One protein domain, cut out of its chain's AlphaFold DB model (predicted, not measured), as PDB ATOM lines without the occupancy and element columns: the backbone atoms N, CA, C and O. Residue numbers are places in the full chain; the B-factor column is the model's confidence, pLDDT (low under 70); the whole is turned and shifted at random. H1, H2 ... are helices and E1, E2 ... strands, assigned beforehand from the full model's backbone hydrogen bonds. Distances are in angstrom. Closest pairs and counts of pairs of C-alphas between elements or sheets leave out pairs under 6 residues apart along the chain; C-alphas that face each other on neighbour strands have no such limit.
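Overview. This is residues 19 to 120 of the 125 residues of an uncharacterized protein of Bradyrhizobium liaoningense (UniProt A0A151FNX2). With little regular structure, a loose, open frame of loops holds two separate two-stranded sheets, the E2-E3 hairpin nearest the middle and E1 with E4 toward one end, beyond which lies H1. H5 packs on E3, and residues 80 to 85 stick out on the way to H3. The printed part has 102 residues, only 38 in named elements, mixed, in the order H1 E1 E2 E3 H2 E4 H3 H4 H5; both sheets are antiparallel. It is loose, with a radius of gyration of the C-alphas of 16.7 A and spans of 44 by 35 by 25 A.

Arrangement. E1, residues 29 to 31, is antiparallel to E4, residues 74 to 76, with N 30 and O 75 within hydrogen-bond range at 2.9 A. E2, residues 40 to 43, and E3, residues 52 to 55, form an antiparallel hairpin, with N 42 and O 53 within range at 2.9 A. The closest C-alphas of E3 and H5, residues 111 to 114, are those of Val 52 and Ala 112, 6.3 A apart. H3, residues 86 to 89, and H4, residues 91 to 94, are close but not clearly touching, their closest C-alphas, Glu 87 and Leu 93, 5.6 A apart. In H1, residues 19 to 26, every O i to N i+4 pair is within range; H2, residues 61 to 64, H3, H4 and H5 are too short for one.

Along the chain. H1 is 10.8 A long from C-alpha 19 at (149.870, 144.429, 97.183); E2 is 10.6 A and E3 9.7 A. H5 ends at C-alpha 114 at (178.463, 124.342, 92.841).

Size, cuts and confidence. The C-alphas farthest apart, Glu 25 and Ser 107, are 46.2 A apart. The printed part has no cut, H4 to H5 is a long link, and residues 19 to 20 are under 70 in pLDDT.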
ATOM      1  N   GLN A  19     148.461 144.057  97.030       65.25
ATOM      2  CA  GLN A  19     149.870 144.429  97.183       65.25
ATOM      3  C   GLN A  19     150.662 144.375  95.864       65.25
ATOM      4  O   GLN A  19     151.455 145.268  95.580       65.25
ATOM      5  N   MET A  20     150.437 143.354  95.036       67.38
ATOM      6  CA  MET A  20     151.067 143.220  93.721       67.38
ATOM      7  C   MET A  20     150.579 144.282  92.740       67.38
ATOM      8  O   MET A  20     151.359 144.756  91.918       67.38
ATOM      9  N   ARG A  21     149.312 144.692  92.854       70.44
ATOM     10  CA  ARG A  21     148.757 145.798  92.070       70.44
ATOM     11  C   ARG A  21     149.443 147.120  92.405       70.44
ATOM     12  O   ARG A  21     149.932 147.782  91.500       70.44
ATOM     13  N   LEU A  22     149.593 147.429  93.695       71.62
ATOM     14  CA  LEU A  22     150.305 148.629  94.153       71.62
ATOM     15  C   LEU A  22     151.772 148.640  93.703       71.62
ATOM     16  O   LEU A  22     152.291 149.672  93.287       71.62
ATOM     17  N   LEU A  23     152.451 147.492  93.760       74.94
ATOM     18  CA  LEU A  23     153.835 147.381  93.294       74.94
ATOM     19  C   LEU A  23     153.951 147.583  91.779       74.94
ATOM     20  O   LEU A  23     154.915 148.198  91.333       74.94
ATOM     21  N   ARG A  24     152.976 147.121  90.988       74.56
ATOM     22  CA  ARG A  24     152.933 147.406  89.547       74.56
ATOM     23  C   ARG A  24     152.678 148.886  89.278       74.56
ATOM     24  O   ARG A  24     153.452 149.486  88.557       74.56
ATOM     25  N   GLU A  25     151.670 149.485  89.909       76.06
ATOM     26  CA  GLU A  25     151.309 150.899  89.705       76.06
ATOM     27  C   GLU A  25     152.454 151.866  90.035       76.06
ATOM     28  O   GLU A  25     152.625 152.888  89.371       76.06
ATOM     29  N   HIS A  26     153.247 151.554  91.062       76.00
ATOM     30  CA  HIS A  26     154.313 152.437  91.525       76.00
ATOM     31  C   HIS A  26     155.689 152.157  90.918       76.00
ATOM     32  O   HIS A  26     156.589 152.966  91.146       76.00
ATOM     33  N   HIS A  27     155.868 151.046  90.191       79.00
ATOM     34  CA  HIS A  27     157.153 150.618  89.619       79.00
ATOM     35  C   HIS A  27     158.355 150.898  90.543       79.00
ATOM     36  O   HIS A  27     159.313 151.572  90.143       79.00
ATOM     37  N   PRO A  28     158.307 150.482  91.823       85.44
ATOM     38  CA  PRO A  28     159.336 150.856  92.769       85.44
ATOM     39  C   PRO A  28     160.680 150.309  92.304       85.44
ATOM     40  O   PRO A  28     160.815 149.137  91.939       85.44
ATOM     41  N   ARG A  29     161.679 151.186  92.365       91.62
ATOM     42  CA  ARG A  29     163.077 150.881  92.087       91.62
ATOM     43  C   ARG A  29     163.909 151.085  93.337       91.62
ATOM     44  O   ARG A  29     163.694 152.042  94.083       91.62
ATOM     45  N   ARG A  30     164.893 150.218  93.538       92.62
ATOM     46  CA  ARG A  30     165.801 150.291  94.683       92.62
ATOM     47  C   ARG A  30     167.218 149.942  94.258       92.62
ATOM     48  O   ARG A  30     167.420 148.971  93.532       92.62
ATOM     49  N   VAL A  31     168.178 150.743  94.716       94.12
ATOM     50  CA  VAL A  31     169.605 150.413  94.614       94.12
ATOM     51  C   VAL A  31     169.909 149.295  95.612       94.12
ATOM     52  O   VAL A  31     169.435 149.339  96.748       94.12
ATOM     53  N   LEU A  32     170.633 148.282  95.157       93.62
ATOM     54  CA  LEU A  32     171.069 147.154  95.968       93.62
ATOM     55  C   LEU A  32     172.369 147.501  96.688       93.62
ATOM     56  O   LEU A  32     173.291 148.048  96.078       93.62
ATOM     57  N   GLU A  33     172.441 147.132  97.959       92.31
ATOM     58  CA  GLU A  33     173.709 147.042  98.676       92.31
ATOM     59  C   GLU A  33     174.519 145.853  98.140       92.31
ATOM     60  O   GLU A  33     173.970 144.924  97.544       92.31
ATOM     61  N   VAL A  34     175.841 145.868  98.335       88.50
ATOM     62  CA  VAL A  34     176.752 144.865  97.745       88.50
ATOM     63  C   VAL A  34     176.389 143.427  98.140       88.50
ATOM     64  O   VAL A  34     176.511 142.525  97.315       88.50
ATOM     65  N   ASP A  35     175.912 143.207  99.365       88.44
ATOM     66  CA  ASP A  35     175.501 141.897  99.890       88.44
ATOM     67  C   ASP A  35     174.137 141.414  99.365       88.44
ATOM     68  O   ASP A  35     173.787 140.243  99.520       88.44
ATOM     69  N   GLU A  36     173.376 142.294  98.714       92.75
ATOM     70  CA  GLU A  36     172.109 141.973  98.058       92.75
ATOM     71  C   GLU A  36     172.278 141.675  96.563       92.75
ATOM     72  O   GLU A  36     171.352 141.162  95.925       92.75
ATOM     73  N   ILE A  37     173.441 142.001  95.988       92.44
ATOM     74  CA  ILE A  37     173.748 141.722  94.587       92.44
ATOM     75  C   ILE A  37     173.861 140.199  94.412       92.44
ATOM     76  O   ILE A  37     174.629 139.553  95.130       92.44
ATOM     77  N   PRO A  38     173.133 139.595  93.451       91.62
ATOM     78  CA  PRO A  38     173.303 138.184  93.133       91.62
ATOM     79  C   PRO A  38     174.754 137.866  92.776       91.62
ATOM     80  O   PRO A  38     175.469 138.715  92.245       91.62
ATOM     81  N   MET A  39     175.179 136.621  92.996       94.12
ATOM     82  CA  MET A  39     176.507 136.178  92.574       94.12
ATOM     83  C   MET A  39     176.736 136.522  91.096       94.12
ATOM     84  O   MET A  39     176.009 136.064  90.214       94.12
ATOM     85  N   LEU A  40     177.764 137.327  90.836       94.38
ATOM     86  CA  LEU A  40     178.182 137.658  89.484       94.38
ATOM     87  C   LEU A  40     179.209 136.634  89.024       94.38
ATOM     88  O   LEU A  40     180.155 136.320  89.744       94.38
ATOM     89  N   VAL A  41     179.043 136.137  87.804       96.06
ATOM     90  CA  VAL A  41     180.005 135.235  87.173       96.06
ATOM     91  C   VAL A  41     180.310 135.693  85.755       96.06
ATOM     92  O   VAL A  41     179.496 136.350  85.103       96.06
ATOM     93  N   LYS A  42     181.482 135.311  85.258       95.38
ATOM     94  CA  LYS A  42     181.808 135.318  83.830       95.38
ATOM     95  C   LYS A  42     182.218 133.923  83.394       95.38
ATOM     96  O   LYS A  42     182.621 133.103  84.210       95.38
ATOM     97  N   PHE A  43     182.198 133.710  82.091       96.38
ATOM     98  CA  PHE A  43     182.786 132.545  81.448       96.38
ATOM     99  C   PHE A  43     183.967 133.027  80.615       96.38
ATOM    100  O   PHE A  43     183.832 134.006  79.875       96.38
ATOM    101  N   ARG A  44     185.133 132.385  80.750       96.38
ATOM    102  CA  ARG A  44     186.267 132.674  79.850       96.38
ATOM    103  C   ARG A  44     185.987 132.200  78.427       96.38
ATOM    104  O   ARG A  44     186.474 132.817  77.486       96.38
ATOM    105  N   ASP A  45     185.212 131.132  78.298       96.31
ATOM    106  CA  ASP A  45     184.753 130.561  77.042       96.31
ATOM    107  C   ASP A  45     183.257 130.240  77.165       96.31
ATOM    108  O   ASP A  45     182.839 129.496  78.051       96.31
ATOM    109  N   LEU A  46     182.437 130.837  76.298       95.31
ATOM    110  CA  LEU A  46     180.983 130.660  76.324       95.31
ATOM    111  C   LEU A  46     180.560 129.234  75.938       95.31
ATOM    112  O   LEU A  46     179.475 128.804  76.336       95.31
ATOM    113  N   ASP A  47     181.419 128.502  75.225       94.88
ATOM    114  CA  ASP A  47     181.195 127.111  74.833       94.88
ATOM    115  C   ASP A  47     181.682 126.107  75.899       94.88
ATOM    116  O   ASP A  47     181.312 124.932  75.842       94.88
ATOM    117  N   ASP A  48     182.441 126.560  76.910       95.94
ATOM    118  CA  ASP A  48     182.903 125.737  78.036       95.94
ATOM    119  C   ASP A  48     182.275 126.178  79.378       95.94
ATOM    120  O   ASP A  48     182.747 127.132  80.010       95.94
ATOM    121  N   PRO A  49     181.262 125.455  79.893       96.19
ATOM    122  CA  PRO A  49     180.626 125.773  81.173       96.19
ATOM    123  C   PRO A  49     181.580 125.666  82.374       96.19
ATOM    124  O   PRO A  49     181.361 126.324  83.392       96.19
ATOM    125  N   LYS A  50     182.683 124.907  82.268       96.25
ATOM    126  CA  LYS A  50     183.703 124.802  83.331       96.25
ATOM    127  C   LYS A  50     184.557 126.054  83.454       96.25
ATOM    128  O   LYS A  50     185.260 126.215  84.449       96.25
ATOM    129  N   SER A  51     184.499 126.937  82.460       96.94
ATOM    130  CA  SER A  51     185.258 128.184  82.422       96.94
ATOM    131  C   SER A  51     184.662 129.295  83.298       96.94
ATOM    132  O   SER A  51     185.130 130.436  83.237       96.94
ATOM    133  N   VAL A  52     183.633 128.967  84.090       97.19
ATOM    134  CA  VAL A  52     182.972 129.882  85.017       97.19
ATOM    135  C   VAL A  52     183.941 130.401  86.080       97.19
ATOM    136  O   VAL A  52     184.679 129.647  86.715       97.19
ATOM    137  N   GLU A  53     183.916 131.710  86.295       96.75
ATOM    138  CA  GLU A  53     184.685 132.415  87.315       96.75
ATOM    139  C   GLU A  53     183.766 133.397  88.037       96.75
ATOM    140  O   GLU A  53     183.056 134.178  87.393       96.75
ATOM    141  N   GLN A  54     183.790 133.377  89.370       95.62
ATOM    142  CA  GLN A  54     183.075 134.361  90.175       95.62
ATOM    143  C   GLN A  54     183.740 135.732  90.043       95.62
ATOM    144  O   GLN A  54     184.964 135.858  89.989       95.62
ATOM    145  N   ILE A  55     182.911 136.766  90.000       95.19
ATOM    146  CA  ILE A  55     183.315 138.163  89.970       95.19
ATOM    147  C   ILE A  55     182.970 138.788  91.313       95.19
ATOM    148  O   ILE A  55     181.849 138.648  91.795       95.19
ATOM    149  N   GLU A  56     183.924 139.525  91.874       93.56
ATOM    150  CA  GLU A  56     183.725 140.331  93.075       93.56
ATOM    151  C   GLU A  56     183.093 141.685  92.701       93.56
ATOM    152  O   GLU A  56     183.766 142.492  92.045       93.56
ATOM    153  N   PRO A  57     181.837 141.980  93.095       93.81
ATOM    154  CA  PRO A  57     181.188 143.249  92.760       93.81
ATOM    155  C   PRO A  57     181.973 144.469  93.259       93.81
ATOM    156  O   PRO A  57     182.046 145.479  92.556       93.81
ATOM    157  N   GLY A  58     182.620 144.359  94.427       92.81
ATOM    158  CA  GLY A  58     183.450 145.421  95.000       92.81
ATOM    159  C   GLY A  58     184.806 145.621  94.310       92.81
ATOM    160  O   GLY A  58     185.506 146.586  94.615       92.81
ATOM    161  N   ASN A  59     185.202 144.736  93.388       93.56
ATOM    162  CA  ASN A  59     186.512 144.772  92.736       93.56
ATOM    163  C   ASN A  59     186.468 144.262  91.285       93.56
ATOM    164  O   ASN A  59     187.219 143.368  90.887       93.56
ATOM    165  N   LEU A  60     185.612 144.870  90.459       94.38
ATOM    166  CA  LEU A  60     185.556 144.555  89.026       94.38
ATOM    167  C   LEU A  60     186.893 144.790  88.305       94.38
ATOM    168  O   LEU A  60     187.191 144.104  87.325       94.38
ATOM    169  N   ALA A  61     187.719 145.719  88.794       95.62
ATOM    170  CA  ALA A  61     189.009 146.047  88.195       95.62
ATOM    171  C   ALA A  61     189.976 144.851  88.142       95.62
ATOM    172  O   ALA A  61     190.744 144.736  87.186       95.62
ATOM    173  N   ALA A  62     189.906 143.931  89.113       93.88
ATOM    174  CA  ALA A  62     190.708 142.704  89.114       93.88
ATOM    175  C   ALA A  62     190.405 141.788  87.916       93.88
ATOM    176  O   ALA A  62     191.271 141.040  87.468       93.88
ATOM    177  N   THR A  63     189.187 141.872  87.380       94.06
ATOM    178  CA  THR A  63     188.698 141.009  86.301       94.06
ATOM    179  C   THR A  63     188.710 141.712  84.947       94.06
ATOM    180  O   THR A  63     189.038 141.093  83.936       94.06
ATOM    181  N   PHE A  64     188.333 142.992  84.917       94.12
ATOM    182  CA  PHE A  64     188.067 143.746  83.686       94.12
ATOM    183  C   PHE A  64     189.097 144.844  83.392       94.12
ATOM    184  O   PHE A  64     189.016 145.495  82.352       94.12
ATOM    185  N   GLY A  65     190.085 145.029  84.270       95.44
ATOM    186  CA  GLY A  65     191.160 146.001  84.106       95.44
ATOM    187  C   GLY A  65     190.950 147.301  84.882       95.44
ATOM    188  O   GLY A  65     189.883 147.591  85.424       95.44
ATOM    189  N   SER A  66     192.019 148.094  84.949       96.56
ATOM    190  CA  SER A  66     192.047 149.344  85.713       96.56
ATOM    191  C   SER A  66     190.969 150.327  85.248       96.56
ATOM    192  O   SER A  66     190.791 150.547  84.053       96.56
ATOM    193  N   GLY A  67     190.297 150.967  86.208       95.19
ATOM    194  CA  GLY A  67     189.243 151.955  85.952       95.19
ATOM    195  C   GLY A  67     187.838 151.371  85.792       95.19
ATOM    196  O   GLY A  67     186.892 152.142  85.654       95.19
ATOM    197  N   ILE A  68     187.677 150.043  85.845       96.31
ATOM    198  CA  ILE A  68     186.361 149.399  85.825       96.31
ATOM    199  C   ILE A  68     185.837 149.215  87.249       96.31
ATOM    200  O   ILE A  68     186.469 148.567  88.082       96.31
ATOM    201  N   ALA A  69     184.650 149.755  87.508       94.56
ATOM    202  CA  ALA A  69     183.928 149.607  88.763       94.56
ATOM    203  C   ALA A  69     182.441 149.379  88.488       94.56
ATOM    204  O   ALA A  69     181.905 149.854  87.481       94.56
ATOM    205  N   LEU A  70     181.772 148.655  89.387       94.00
ATOM    206  CA  LEU A  70     180.319 148.570  89.366       94.00
ATOM    207  C   LEU A  70     179.770 149.909  89.859       94.00
ATOM    208  O   LEU A  70     180.082 150.323  90.971       94.00
ATOM    209  N   ARG A  71     178.992 150.598  89.022       94.19
ATOM    210  CA  ARG A  71     178.433 151.904  89.388       94.19
ATOM    211  C   ARG A  71     177.277 151.756  90.374       94.19
ATOM    212  O   ARG A  71     177.344 152.319  91.451       94.19
ATOM    213  N   ASP A  72     176.250 151.013  89.976       93.75
ATOM    214  CA  ASP A  72     175.045 150.739  90.755       93.75
ATOM    215  C   ASP A  72     174.458 149.397  90.289       93.75
ATOM    216  O   ASP A  72     174.557 149.051  89.107       93.75
ATOM    217  N   ALA A  73     173.796 148.673  91.191       94.19
ATOM    218  CA  ALA A  73     172.894 147.576  90.854       94.19
ATOM    219  C   ALA A  73     171.482 147.962  91.305       94.19
ATOM    220  O   ALA A  73     171.299 148.432  92.425       94.19
ATOM    221  N   VAL A  74     170.483 147.817  90.433       94.25
ATOM    222  CA  VAL A  74     169.109 148.268  90.699       94.25
ATOM    223  C   VAL A  74     168.141 147.126  90.445       94.25
ATOM    224  O   VAL A  74     168.225 146.463  89.413       94.25
ATOM    225  N   ILE A  75     167.202 146.933  91.369       92.44
ATOM    226  CA  ILE A  75     166.024 146.090  91.166       92.44
ATOM    227  C   ILE A  75     164.794 146.976  90.959       92.44
ATOM    228  O   ILE A  75     164.642 147.998  91.634       92.44
ATOM    229  N   GLU A  76     163.927 146.597  90.022       89.19
ATOM    230  CA  GLU A  76     162.747 147.368  89.626       89.19
ATOM    231  C   GLU A  76     161.582 146.437  89.274       89.19
ATOM    232  O   GLU A  76     161.772 145.400  88.632       89.19
ATOM    233  N   VAL A  77     160.366 146.818  89.670       87.75
ATOM    234  CA  VAL A  77     159.141 146.173  89.176       87.75
ATOM    235  C   VAL A  77     158.816 146.728  87.795       87.75
ATOM    236  O   VAL A  77     158.466 147.898  87.652       87.75
ATOM    237  N   THR A  78     158.893 145.877  86.777       85.75
ATOM    238  CA  THR A  78     158.721 146.280  85.379       85.75
ATOM    239  C   THR A  78     157.605 145.500  84.686       85.75
ATOM    240  O   THR A  78     157.351 144.338  84.998       85.75
ATOM    241  N   GLU A  79     156.947 146.152  83.727       87.25
ATOM    242  CA  GLU A  79     156.056 145.512  82.747       87.25
ATOM    243  C   GLU A  79     156.799 145.088  81.474       87.25
ATOM    244  O   GLU A  79     156.190 144.538  80.554       87.25
ATOM    245  N   ALA A  80     158.114 145.334  81.405       87.06
ATOM    246  CA  ALA A  80     158.930 144.838  80.313       87.06
ATOM    247  C   ALA A  80     158.767 143.313  80.198       87.06
ATOM    248  O   ALA A  80     158.736 142.610  81.215       87.06
ATOM    249  N   PRO A  81     158.655 142.782  78.970       87.00
ATOM    250  CA  PRO A  81     158.542 141.348  78.781       87.00
ATOM    251  C   PRO A  81     159.781 140.650  79.344       87.00
ATOM    252  O   PRO A  81     160.885 141.203  79.335       87.00
ATOM    253  N   LEU A  82     159.600 139.408  79.790       84.88
ATOM    254  CA  LEU A  82     160.718 138.572  80.204       84.88
ATOM    255  C   LEU A  82     161.743 138.487  79.065       84.88
ATOM    256  O   LEU A  82     161.403 138.148  77.929       84.88
ATOM    257  N   THR A  83     163.003 138.777  79.374       83.88
ATOM    258  CA  THR A  83     164.101 138.608  78.423       83.88
ATOM    259  C   THR A  83     164.384 137.124  78.215       83.88
ATOM    260  O   THR A  83     164.569 136.386  79.181       83.88
ATOM    261  N   THR A  84     164.465 136.697  76.959       86.31
ATOM    262  CA  THR A  84     164.752 135.312  76.556       86.31
ATOM    263  C   THR A  84     166.015 135.249  75.687       86.31
ATOM    264  O   THR A  84     166.587 136.285  75.340       86.31
ATOM    265  N   GLY A  85     166.486 134.045  75.338       89.00
ATOM    266  CA  GLY A  85     167.599 133.873  74.397       89.00
ATOM    267  C   GLY A  85     168.983 133.748  75.035       89.00
ATOM    268  O   GLY A  85     169.986 133.788  74.319       89.00
ATOM    269  N   ILE A  86     169.084 133.578  76.357       90.38
ATOM    270  CA  ILE A  86     170.377 133.328  77.018       90.38
ATOM    271  C   ILE A  86     171.029 132.039  76.501       90.38
ATOM    272  O   ILE A  86     172.239 131.975  76.315       90.38
ATOM    273  N   GLU A  87     170.213 131.056  76.142       90.62
ATOM    274  CA  GLU A  87     170.586 129.787  75.533       90.62
ATOM    275  C   GLU A  87     171.145 129.912  74.104       90.62
ATOM    276  O   GLU A  87     171.646 128.939  73.545       90.62
ATOM    277  N   VAL A  88     171.042 131.090  73.478       92.19
ATOM    278  CA  VAL A  88     171.751 131.397  72.224       92.19
ATOM    279  C   VAL A  88     173.204 131.765  72.514       92.19
ATOM    280  O   VAL A  88     174.086 131.419  71.735       92.19
ATOM    281  N   LYS A  89     173.457 132.448  73.638       93.25
ATOM    282  CA  LYS A  89     174.807 132.826  74.078       93.25
ATOM    283  C   LYS A  89     175.519 131.698  74.817       93.25
ATOM    284  O   LYS A  89     176.736 131.625  74.745       93.25
ATOM    285  N   LEU A  90     174.766 130.857  75.525       94.62
ATOM    286  CA  LEU A  90     175.252 129.713  76.295       94.62
ATOM    287  C   LEU A  90     174.524 128.441  75.816       94.62
ATOM    288  O   LEU A  90     173.542 128.018  76.437       94.62
ATOM    289  N   PRO A  91     174.948 127.834  74.688       91.50
ATOM    290  CA  PRO A  91     174.201 126.759  74.025       91.50
ATOM    291  C   PRO A  91     173.991 125.510  74.888       91.50
ATOM    292  O   PRO A  91     172.974 124.825  74.759       91.50
ATOM    293  N   TRP A  92     174.932 125.232  75.791       93.19
ATOM    294  CA  TRP A  92     174.898 124.089  76.702       93.19
ATOM    295  C   TRP A  92     173.732 124.141  77.700       93.19
ATOM    296  O   TRP A  92     173.311 123.086  78.176       93.19
ATOM    297  N   LEU A  93     173.126 125.311  77.951       92.06
ATOM    298  CA  LEU A  93     171.939 125.429  78.812       92.06
ATOM    299  C   LEU A  93     170.743 124.610  78.306       92.06
ATOM    300  O   LEU A  93     169.915 124.187  79.106       92.06
ATOM    301  N   LYS A  94     170.654 124.339  76.997       88.69
ATOM    302  CA  LYS A  94     169.519 123.612  76.398       88.69
ATOM    303  C   LYS A  94     169.484 122.127  76.748       88.69
ATOM    304  O   LYS A  94     168.428 121.503  76.692       88.69
ATOM    305  N   THR A  95     170.643 121.530  77.011       89.00
ATOM    306  CA  THR A  95     170.788 120.071  77.135       89.00
ATOM    307  C   THR A  95     171.383 119.648  78.471       89.00
ATOM    308  O   THR A  95     171.182 118.506  78.890       89.00
ATOM    309  N   MET A  96     172.084 120.550  79.162       90.12
ATOM    310  CA  MET A  96     172.732 120.268  80.435       90.12
ATOM    311  C   MET A  96     171.707 120.146  81.570       90.12
ATOM    312  O   MET A  96     170.928 121.055  81.837       90.12
ATOM    313  N   LYS A  97     171.732 119.005  82.267       88.38
ATOM    314  CA  LYS A  97     170.876 118.712  83.439       88.38
ATOM    315  C   LYS A  97     171.678 118.491  84.727       88.38
ATOM    316  O   LYS A  97     171.124 118.054  85.732       88.38
ATOM    317  N   THR A  98     172.977 118.739  84.654       91.62
ATOM    318  CA  THR A  98     173.998 118.467  85.670       91.62
ATOM    319  C   THR A  98     174.555 119.780  86.219       91.62
ATOM    320  O   THR A  98     174.107 120.866  85.834       91.62
ATOM    321  N   HIS A  99     175.564 119.684  87.083       93.62
ATOM    322  CA  HIS A  99     176.443 120.811  87.367       93.62
ATOM    323  C   HIS A  99     177.221 121.231  86.109       93.62
ATOM    324  O   HIS A  99     177.286 120.475  85.129       93.62
ATOM    325  N   LEU A 100     177.791 122.440  86.123       94.75
ATOM    326  CA  LEU A 100     178.541 122.998  84.989       94.75
ATOM    327  C   LEU A 100     179.772 122.159  84.619       94.75
ATOM    328  O   LEU A 100     180.249 122.212  83.486       94.75
ATOM    329  N   ASP A 101     180.272 121.340  85.545       94.12
ATOM    330  CA  ASP A 101     181.353 120.397  85.282       94.12
ATOM    331  C   ASP A 101     180.922 119.039  84.699       94.12
ATOM    332  O   ASP A 101     181.784 118.245  84.299       94.12
ATOM    333  N   GLY A 102     179.616 118.811  84.573       92.12
ATOM    334  CA  GLY A 102     179.026 117.573  84.071       92.12
ATOM    335  C   GLY A 102     178.704 116.544  85.153       92.12
ATOM    336  O   GLY A 102     178.043 115.549  84.847       92.12
ATOM    337  N   ASP A 103     179.118 116.762  86.404       91.50
ATOM    338  CA  ASP A 103     178.819 115.828  87.486       91.50
ATOM    339  C   ASP A 103     177.351 115.991  87.923       91.50
ATOM    340  O   ASP A 103     176.767 117.077  87.903       91.50
ATOM    341  N   GLN A 104     176.710 114.883  88.299       86.69
ATOM    342  CA  GLN A 104     175.316 114.894  88.771       86.69
ATOM    343  C   GLN A 104     175.173 115.342  90.224       86.69
ATOM    344  O   GLN A 104     174.077 115.704  90.649       86.69
ATOM    345  N   TYR A 105     176.261 115.257  90.983       85.56
ATOM    346  CA  TYR A 105     176.277 115.493  92.414       85.56
ATOM    347  C   TYR A 105     177.340 116.528  92.760       85.56
ATOM    348  O   TYR A 105     178.431 116.530  92.177       85.56
ATOM    349  N   HIS A 106     177.038 117.320  93.787       82.06
ATOM    350  CA  HIS A 106     178.019 118.126  94.496       82.06
ATOM    351  C   HIS A 106     179.054 117.203  95.152       82.06
ATOM    352  O   HIS A 106     178.816 116.613  96.206       82.06
ATOM    353  N   SER A 107     180.185 117.020  94.483       82.44
ATOM    354  CA  SER A 107     181.257 116.095  94.868       82.44
ATOM    355  C   SER A 107     182.640 116.741  94.835       82.44
ATOM    356  O   SER A 107     183.619 116.135  95.275       82.44
ATOM    357  N   ARG A 108     182.729 117.983  94.348       83.38
ATOM    358  CA  ARG A 108     183.961 118.762  94.228       83.38
ATOM    359  C   ARG A 108     183.758 120.147  94.823       83.38
ATOM    360  O   ARG A 108     182.672 120.707  94.767       83.38
ATOM    361  N   SER A 109     184.836 120.727  95.334       87.88
ATOM    362  CA  SER A 109     184.863 122.102  95.846       87.88
ATOM    363  C   SER A 109     185.213 123.115  94.745       87.88
ATOM    364  O   SER A 109     186.068 123.978  94.942       87.88
ATOM    365  N   THR A 110     184.664 122.938  93.542       93.56
ATOM    366  CA  THR A 110     184.882 123.841  92.404       93.56
ATOM    367  C   THR A 110     183.603 124.608  92.107       93.56
ATOM    368  O   THR A 110     182.518 124.039  92.160       93.56
ATOM    369  N   LEU A 111     183.725 125.870  91.684       94.44
ATOM    370  CA  LEU A 111     182.562 126.689  91.323       94.44
ATOM    371  C   LEU A 111     181.697 126.029  90.233       94.44
ATOM    372  O   LEU A 111     180.472 126.053  90.293       94.44
ATOM    373  N   ALA A 112     182.331 125.362  89.266       95.94
ATOM    374  CA  ALA A 112     181.625 124.620  88.222       95.94
ATOM    375  C   ALA A 112     180.821 123.411  88.752       95.94
ATOM    376  O   ALA A 112     179.923 122.939  88.065       95.94
ATOM    377  N   ASN A 113     181.129 122.903  89.946       95.00
ATOM    378  CA  ASN A 113     180.364 121.842  90.602       95.00
ATOM    379  C   ASN A 113     179.313 122.390  91.583       95.00
ATOM    380  O   ASN A 113     178.386 121.683  91.965       95.00
ATOM    381  N   GLU A 114     179.445 123.647  92.003       93.44
ATOM    382  CA  GLU A 114     178.463 124.342  92.841       93.44
ATOM    383  C   GLU A 114     177.290 124.871  92.012       93.44
ATOM    384  O   GLU A 114     176.147 124.842  92.464       93.44
ATOM    385  N   LEU A 115     177.561 125.303  90.781       93.88
ATOM    386  CA  LEU A 115     176.561 125.856  89.874       93.88
ATOM    387  C   LEU A 115     176.024 124.800  88.903       93.88
ATOM    388  O   LEU A 115     176.694 123.831  88.543       93.88
ATOM    389  N   SER A 116     174.801 125.014  88.437       91.56
ATOM    390  CA  SER A 116     174.104 124.190  87.456       91.56
ATOM    391  C   SER A 116     173.475 125.056  86.365       91.56
ATOM    392  O   SER A 116     173.339 126.271  86.502       91.56
ATOM    393  N   ALA A 117     173.004 124.425  85.287       88.69
ATOM    394  CA  ALA A 117     172.255 125.131  84.244       88.69
ATOM    395  C   ALA A 117     171.015 125.878  84.792       88.69
ATOM    396  O   ALA A 117     170.625 126.917  84.255       88.69
ATOM    397  N   ARG A 118     170.432 125.398  85.902       87.69
ATOM    398  CA  ARG A 118     169.223 125.971  86.518       87.69
ATOM    399  C   ARG A 118     169.446 127.306  87.222       87.69
ATOM    400  O   ARG A 118     168.475 128.019  87.473       87.69
ATOM    401  N   ASP A 119     170.695 127.642  87.521       90.06
ATOM    402  CA  ASP A 119     171.063 128.926  88.119       90.06
ATOM    403  C   ASP A 119     171.034 130.066  87.087       90.06
ATOM    404  O   ASP A 119     170.906 131.232  87.450       90.06
ATOM    405  N   PHE A 120     171.072 129.726  85.791       88.44
ATOM    406  CA  PHE A 120     171.054 130.680  84.674       88.44
ATOM    407  C   PHE A 120     169.751 130.649  83.880       88.44
ATOM    408  O   PHE A 120     169.340 131.661  83.313       88.44
TER     409      PHE A 120